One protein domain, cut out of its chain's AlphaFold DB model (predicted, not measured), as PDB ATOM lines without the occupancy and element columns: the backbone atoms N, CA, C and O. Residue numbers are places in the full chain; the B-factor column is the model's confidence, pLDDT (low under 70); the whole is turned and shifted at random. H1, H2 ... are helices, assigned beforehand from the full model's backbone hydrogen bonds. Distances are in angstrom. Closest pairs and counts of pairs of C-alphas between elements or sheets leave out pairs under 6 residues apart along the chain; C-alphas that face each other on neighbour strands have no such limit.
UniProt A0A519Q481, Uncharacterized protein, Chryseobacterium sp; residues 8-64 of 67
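What this domain is: This is residues 8 to 64 of the 67 residues of an uncharacterized protein of Chryseobacterium sp (UniProt A0A519Q481). One long straight helix, H2, makes the length of the model, and a very short helix, H1, packs on its first turns, residues 32 to 39. The far part of H2, from residue 44 onward, sticks out with residues 63 and 64 as a free arm, and residues 8 to 14, before H1, stick out as a loose tail to one side of H2. The printed part has 57 residues with two named helices, H1 then H2, and no named strand; the class is all helix. The whole is extended, with a radius of gyration of the C-alphas of 15.9 A and spans of 51 by 23 by 16 A, a rod.

Where its parts are: H2 is residues 32 to 62, 45.5 A from first to last C-alpha. It begins at C-alpha 32 at (47.898, 254.133, 153.808) and ends at C-alpha 62 at (52.161, 211.277, 139.284). H1 is residues 18 to 22, 6.1 A from first to last C-alpha, and begins at C-alpha 18 at (53.375, 251.041, 153.412).

How they stand to each other: H2 touches H1 with residues 32 to 39 alone, with 8 pairs of C-alphas within 8 A. The closest C-alphas of the two are those of Val 18 and Ala 35, 5.6 A apart. Their centres are 20.5 A apart. A short link of 9 residues joins H1 to H2. In H1 and H2 every O i to N i+4 pair is within hydrogen-bond range. Residues 44 to 64, of which 44 to 62 belong to H2, stand free, and residues 8 to 14 stand free too.

The domain as a whole: The two C-alphas farthest apart are those of Pro 29 and Gln 64, at 51.8 A. The C-alphas of Glu 8 and Gln 64, the first and last printed, are 35.0 A apart. The printed part has no cut. The mean pLDDT of the printed part is 86.4; residues 8 to 10 and 59 to 64 are under 70.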
ATOM      1  N   GLU A   8      68.787 239.804 145.259       67.44
ATOM      2  CA  GLU A   8      68.791 240.036 146.708       67.44
ATOM      3  C   GLU A   8      67.420 240.508 147.217       67.44
ATOM      4  O   GLU A   8      66.986 240.081 148.285       67.44
ATOM      5  N   ASP A   9      66.673 241.277 146.415       65.44
ATOM      6  CA  ASP A   9      65.303 241.685 146.754       65.44
ATOM      7  C   ASP A   9      64.332 240.491 146.726       65.44
ATOM      8  O   ASP A   9      63.320 240.490 147.430       65.44
ATOM      9  N   MET A  10      64.652 239.440 145.960       65.62
ATOM     10  CA  MET A  10      63.888 238.185 145.943       65.62
ATOM     11  C   MET A  10      64.145 237.311 147.178       65.62
ATOM     12  O   MET A  10      63.383 236.377 147.422       65.62
ATOM     13  N   LEU A  11      65.195 237.604 147.952       71.00
ATOM     14  CA  LEU A  11      65.537 236.919 149.203       71.00
ATOM     15  C   LEU A  11      65.026 237.668 150.443       71.00
ATOM     16  O   LEU A  11      65.435 237.350 151.560       71.00
ATOM     17  N   ARG A  12      64.144 238.666 150.283       72.75
ATOM     18  CA  ARG A  12      63.559 239.393 151.419       72.75
ATOM     19  C   ARG A  12      62.897 238.443 152.417       72.75
ATOM     20  O   ARG A  12      61.973 237.711 152.083       72.75
ATOM     21  N   GLU A  13      63.317 238.559 153.675       76.06
ATOM     22  CA  GLU A  13      62.721 237.842 154.814       76.06
ATOM     23  C   GLU A  13      61.619 238.640 155.529       76.06
ATOM     24  O   GLU A  13      60.926 238.114 156.397       76.06
ATOM     25  N   HIS A  14      61.458 239.919 155.182       81.25
ATOM     26  CA  HIS A  14      60.507 240.831 155.811       81.25
ATOM     27  C   HIS A  14      59.450 241.299 154.813       81.25
ATOM     28  O   HIS A  14      59.738 241.538 153.634       81.25
ATOM     29  N   ASP A  15      58.230 241.459 155.322       85.19
ATOM     30  CA  ASP A  15      57.090 241.969 154.569       85.19
ATOM     31  C   ASP A  15      57.353 243.376 154.012       85.19
ATOM     32  O   ASP A  15      58.105 244.161 154.591       85.19
ATOM     33  N   LEU A  16      56.712 243.681 152.881       90.62
ATOM     34  CA  LEU A  16      56.625 245.036 152.327       90.62
ATOM     35  C   LEU A  16      55.902 245.964 153.304       90.62
ATOM     36  O   LEU A  16      54.836 245.605 153.811       90.62
ATOM     37  N   THR A  17      56.446 247.161 153.520       94.62
ATOM     38  CA  THR A  17      55.796 248.207 154.318       94.62
ATOM     39  C   THR A  17      55.041 249.210 153.445       94.62
ATOM     40  O   THR A  17      55.263 249.323 152.235       94.62
ATOM     41  N   VAL A  18      54.138 249.970 154.069       96.94
ATOM     42  CA  VAL A  18      53.375 251.041 153.412       96.94
ATOM     43  C   VAL A  18      54.306 252.115 152.845       96.94
ATOM     44  O   VAL A  18      54.112 252.572 151.720       96.94
ATOM     45  N   GLU A  19      55.352 252.488 153.580       97.12
ATOM     46  CA  GLU A  19      56.338 253.486 153.160       97.12
ATOM     47  C   GLU A  19      57.114 253.023 151.930       97.12
ATOM     48  O   GLU A  19      57.323 253.803 151.000       97.12
ATOM     49  N   GLU A  20      57.504 251.749 151.892       94.00
ATOM     50  CA  GLU A  20      58.184 251.171 150.736       94.00
ATOM     51  C   GLU A  20      57.278 251.165 149.508       94.00
ATOM     52  O   GLU A  20      57.721 251.549 148.428       94.00
ATOM     53  N   VAL A  21      56.000 250.809 149.662       95.44
ATOM     54  CA  VAL A  21      55.030 250.870 148.560       95.44
ATOM     55  C   VAL A  21      54.870 252.304 148.066       95.44
ATOM     56  O   VAL A  21      54.995 252.563 146.869       95.44
ATOM     57  N   LYS A  22      54.680 253.261 148.975       97.19
ATOM     58  CA  LYS A  22      54.511 254.679 148.630       97.19
ATOM     59  C   LYS A  22      55.797 255.331 148.112       97.19
ATOM     60  O   LYS A  22      55.721 256.379 147.475       97.19
ATOM     61  N   SER A  23      56.965 254.712 148.309       96.56
ATOM     62  CA  SER A  23      58.226 255.162 147.701       96.56
ATOM     63  C   SER A  23      58.230 255.020 146.171       96.56
ATOM     64  O   SER A  23      58.969 255.724 145.479       96.56
ATOM     65  N   PHE A  24      57.375 254.152 145.616       94.56
ATOM     66  CA  PHE A  24      57.207 254.029 144.174       94.56
ATOM     67  C   PHE A  24      56.323 255.167 143.635       94.56
ATOM     68  O   PHE A  24      55.195 255.333 144.104       94.56
ATOM     69  N   PRO A  25      56.747 255.896 142.580       96.12
ATOM     70  CA  PRO A  25      55.988 257.032 142.042       96.12
ATOM     71  C   PRO A  25      54.537 256.717 141.653       96.12
ATOM     72  O   PRO A  25      53.680 257.591 141.713       96.12
ATOM     73  N   MET A  26      54.257 255.467 141.271       96.44
ATOM     74  CA  MET A  26      52.912 254.994 140.934       96.44
ATOM     75  C   MET A  26      51.962 254.973 142.144       96.44
ATOM     76  O   MET A  26      50.768 255.201 141.969       96.44
ATOM     77  N   PHE A  27      52.483 254.717 143.347       97.31
ATOM     78  CA  PHE A  27      51.704 254.560 144.582       97.31
ATOM     79  C   PHE A  27      51.925 255.700 145.584       97.31
ATOM     80  O   PHE A  27      51.237 255.764 146.592       97.31
ATOM     81  N   ALA A  28      52.827 256.642 145.300       96.62
ATOM     82  CA  ALA A  28      53.043 257.831 146.123       96.62
ATOM     83  C   ALA A  28      51.759 258.599 146.524       96.62
ATOM     84  O   ALA A  28      51.694 259.048 147.670       96.62
ATOM     85  N   PRO A  29      50.730 258.758 145.658       98.00
ATOM     86  CA  PRO A  29      49.507 259.466 146.040       98.00
ATOM     87  C   PRO A  29      48.507 258.612 146.835       98.00
ATOM     88  O   PRO A  29      47.441 259.121 147.178       98.00
ATOM     89  N   PHE A  30      48.794 257.334 147.092       98.19
ATOM     90  CA  PHE A  30      47.865 256.448 147.788       98.19
ATOM     91  C   PHE A  30      47.758 256.818 149.271       98.19
ATOM     92  O   PHE A  30      48.739 257.235 149.900       98.19
ATOM     93  N   SER A  31      46.563 256.641 149.838       98.38
ATOM     94  CA  SER A  31      46.412 256.585 151.292       98.38
ATOM     95  C   SER A  31      47.107 255.342 151.851       98.38
ATOM     96  O   SER A  31      47.497 254.440 151.104       98.38
ATOM     97  N   ASP A  32      47.274 255.290 153.169       98.19
ATOM     98  CA  ASP A  32      47.898 254.133 153.808       98.19
ATOM     99  C   ASP A  32      47.031 252.881 153.613       98.19
ATOM    100  O   ASP A  32      47.560 251.832 153.257       98.19
ATOM    101  N   GLU A  33      45.699 253.010 153.668       98.38
ATOM    102  CA  GLU A  33      44.774 251.904 153.383       98.38
ATOM    103  C   GLU A  33      44.904 251.406 151.934       98.38
ATOM    104  O   GLU A  33      44.921 250.204 151.674       98.38
ATOM    105  N   GLN A  34      45.044 252.320 150.969       98.25
ATOM    106  CA  GLN A  34      45.242 251.949 149.565       98.25
ATOM    107  C   GLN A  34      46.595 251.259 149.342       98.25
ATOM    108  O   GLN A  34      46.699 250.337 148.533       98.25
ATOM    109  N   ALA A  35      47.644 251.682 150.048       98.00
ATOM    110  CA  ALA A  35      48.941 251.017 150.002       98.00
ATOM    111  C   ALA A  35      48.882 249.616 150.638       98.00
ATOM    112  O   ALA A  35      49.455 248.671 150.092       98.00
ATOM    113  N   GLU A  36      48.139 249.446 151.734       97.81
ATOM    114  CA  GLU A  36      47.873 248.133 152.332       97.81
ATOM    115  C   GLU A  36      47.151 247.193 151.356       97.81
ATOM    116  O   GLU A  36      47.531 246.025 151.224       97.81
ATOM    117  N   GLU A  37      46.171 247.690 150.597       98.00
ATOM    118  CA  GLU A  37      45.495 246.900 149.558       98.00
ATOM    119  C   GLU A  37      46.460 246.411 148.466       98.00
ATOM    120  O   GLU A  37      46.349 245.269 148.000       98.00
ATOM    121  N   VAL A  38      47.446 247.228 148.083       96.69
ATOM    122  CA  VAL A  38      48.500 246.823 147.138       96.69
ATOM    123  C   VAL A  38      49.327 245.674 147.716       96.69
ATOM    124  O   VAL A  38      49.534 244.669 147.031       96.69
ATOM    125  N   ILE A  39      49.746 245.773 148.981       95.75
ATOM    126  CA  ILE A  39      50.523 244.723 149.662       95.75
ATOM    127  C   ILE A  39      49.734 243.410 149.685       95.75
ATOM    128  O   ILE A  39      50.254 242.357 149.304       95.75
ATOM    129  N   LEU A  40      48.462 243.464 150.085       96.12
ATOM    130  CA  LEU A  40      47.580 242.295 150.129       96.12
ATOM    131  C   LEU A  40      47.393 241.666 148.746       96.12
ATOM    132  O   LEU A  40      47.422 240.440 148.606       96.12
ATOM    133  N   THR A  41      47.243 242.498 147.718       96.62
ATOM    134  CA  THR A  41      47.106 242.046 146.333       96.62
ATOM    135  C   THR A  41      48.358 241.300 145.878       96.62
ATOM    136  O   THR A  41      48.249 240.174 145.390       96.62
ATOM    137  N   ILE A  42      49.548 241.865 146.102       92.81
ATOM    138  CA  ILE A  42      50.829 241.232 145.749       92.81
ATOM    139  C   ILE A  42      50.989 239.887 146.468       92.81
ATOM    140  O   ILE A  42      51.292 238.883 145.818       92.81
ATOM    141  N   LYS A  43      50.712 239.829 147.778       91.56
ATOM    142  CA  LYS A  43      50.755 238.578 148.557       91.56
ATOM    143  C   LYS A  43      49.832 237.516 147.966       91.56
ATOM    144  O   LYS A  43      50.229 236.363 147.805       91.56
ATOM    145  N   ARG A  44      48.613 237.904 147.581       95.12
ATOM    146  CA  ARG A  44      47.638 236.984 146.988       95.12
ATOM    147  C   ARG A  44      48.079 236.472 145.617       95.12
ATOM    148  O   ARG A  44      47.911 235.286 145.341       95.12
ATOM    149  N   PHE A  45      48.677 237.323 144.784       94.25
ATOM    150  CA  PHE A  45      49.272 236.895 143.516       94.25
ATOM    151  C   PHE A  45      50.415 235.900 143.729       94.25
ATOM    152  O   PHE A  45      50.425 234.851 143.085       94.25
ATOM    153  N   ALA A  46      51.332 236.183 144.659       89.25
ATOM    154  CA  ALA A  46      52.430 235.276 144.993       89.25
ATOM    155  C   ALA A  46      51.912 233.906 145.462       89.25
ATOM    156  O   ALA A  46      52.391 232.867 145.006       89.25
ATOM    157  N   GLU A  47      50.873 233.893 146.299       90.62
ATOM    158  CA  GLU A  47      50.220 232.665 146.754       90.62
ATOM    159  C   GLU A  47      49.618 231.849 145.602       90.62
ATOM    160  O   GLU A  47      49.750 230.626 145.571       90.62
ATOM    161  N   ILE A  48      48.945 232.513 144.656       94.06
ATOM    162  CA  ILE A  48      48.351 231.855 143.486       94.06
ATOM    163  C   ILE A  48      49.448 231.227 142.630       94.06
ATOM    164  O   ILE A  48      49.349 230.047 142.296       94.06
ATOM    165  N   ILE A  49      50.505 231.982 142.322       89.56
ATOM    166  CA  ILE A  49      51.641 231.499 141.529       89.56
ATOM    167  C   ILE A  49      52.285 230.287 142.212       89.56
ATOM    168  O   ILE A  49      52.510 229.262 141.571       89.56
ATOM    169  N   TYR A  50      52.507 230.363 143.527       87.50
ATOM    170  CA  TYR A  50      53.075 229.260 144.297       87.50
ATOM    171  C   TYR A  50      52.183 228.011 144.284       87.50
ATOM    172  O   TYR A  50      52.675 226.898 144.097       87.50
ATOM    173  N   LYS A  51      50.863 228.178 144.439       89.62
ATOM    174  CA  LYS A  51      49.891 227.074 144.388       89.62
ATOM    175  C   LYS A  51      49.825 226.424 143.005       89.62
ATOM    176  O   LYS A  51      49.702 225.206 142.928       89.62
ATOM    177  N   VAL A  52      49.902 227.208 141.930       91.75
ATOM    178  CA  VAL A  52      49.953 226.679 140.557       91.75
ATOM    179  C   VAL A  52      51.232 225.871 140.351       91.75
ATOM    180  O   VAL A  52      51.157 224.708 139.971       91.75
ATOM    181  N   HIS A  53      52.387 226.427 140.722       86.31
ATOM    182  CA  HIS A  53      53.675 225.737 140.599       86.31
ATOM    183  C   HIS A  53      53.737 224.419 141.381       86.31
ATOM    184  O   HIS A  53      54.312 223.439 140.913       86.31
ATOM    185  N   GLN A  54      53.143 224.369 142.577       87.44
ATOM    186  CA  GLN A  54      53.049 223.121 143.340       87.44
ATOM    187  C   GLN A  54      52.200 222.065 142.628       87.44
ATOM    188  O   GLN A  54      52.633 220.921 142.524       87.44
ATOM    189  N   LYS A  55      51.042 222.443 142.075       81.56
ATOM    190  CA  LYS A  55      50.188 221.517 141.314       81.56
ATOM    191  C   LYS A  55      50.869 220.984 140.054       81.56
ATOM    192  O   LYS A  55      50.726 219.806 139.726       81.56
ATOM    193  N   ASP A  56      51.639 221.823 139.366       77.12
ATOM    194  CA  ASP A  56      52.418 221.404 138.196       77.12
ATOM    195  C   ASP A  56      53.503 220.388 138.585       77.12
ATOM    196  O   ASP A  56      53.747 219.420 137.867       77.12
ATOM    197  N   LYS A  57      54.118 220.542 139.765       73.06
ATOM    198  CA  LYS A  57      55.061 219.551 140.301       73.06
ATOM    199  C   LYS A  57      54.377 218.245 140.694       73.06
ATOM    200  O   LYS A  57      54.888 217.181 140.360       73.06
ATOM    201  N   GLU A  58      53.243 218.304 141.383       70.25
ATOM    202  CA  GLU A  58      52.494 217.111 141.801       70.25
ATOM    203  C   GLU A  58      52.034 216.291 140.585       70.25
ATOM    204  O   GLU A  58      52.314 215.096 140.506       70.25
ATOM    205  N   SER A  59      51.450 216.947 139.577       64.94
ATOM    206  CA  SER A  59      51.020 216.294 138.330       64.94
ATOM    207  C   SER A  59      52.182 215.734 137.495       64.94
ATOM    208  O   SER A  59      52.054 214.662 136.903       64.94
ATOM    209  N   ALA A  60      53.345 216.394 137.493       61.41
ATOM    210  CA  ALA A  60      54.558 215.861 136.866       61.41
ATOM    211  C   ALA A  60      55.126 214.632 137.602       61.41
ATOM    212  O   ALA A  60      55.766 213.785 136.977       61.41
ATOM    213  N   THR A  61      54.890 214.519 138.913       58.44
ATOM    214  CA  THR A  61      55.369 213.392 139.725       58.44
ATOM    215  C   THR A  61      54.445 212.176 139.584       58.44
ATOM    216  O   THR A  61      54.932 211.058 139.452       58.44
ATOM    217  N   GLU A  62      53.122 212.370 139.520       55.53
ATOM    218  CA  GLU A  62      52.161 211.277 139.284       55.53
ATOM    219  C   GLU A  62      52.359 210.602 137.916       55.53
ATOM    220  O   GLU A  62      52.295 209.378 137.821       55.53
ATOM    221  N   GLY A  63      52.707 211.359 136.869       55.00
ATOM    222  CA  GLY A  63      52.997 210.807 135.539       55.00
ATOM    223  C   GLY A  63      54.206 209.860 135.471       55.00
ATOM    224  O   GLY A  63      54.298 209.085 134.524       55.00
ATOM    225  N   GLN A  64      55.107 209.878 136.462       49.97
ATOM    226  CA  GLN A  64      56.284 208.995 136.529       49.97
ATOM    227  C   GLN A  64      56.026 207.675 137.273       49.97
ATOM    228  O   GLN A  64      56.840 206.762 137.182       49.97
TER     229      GLN A  64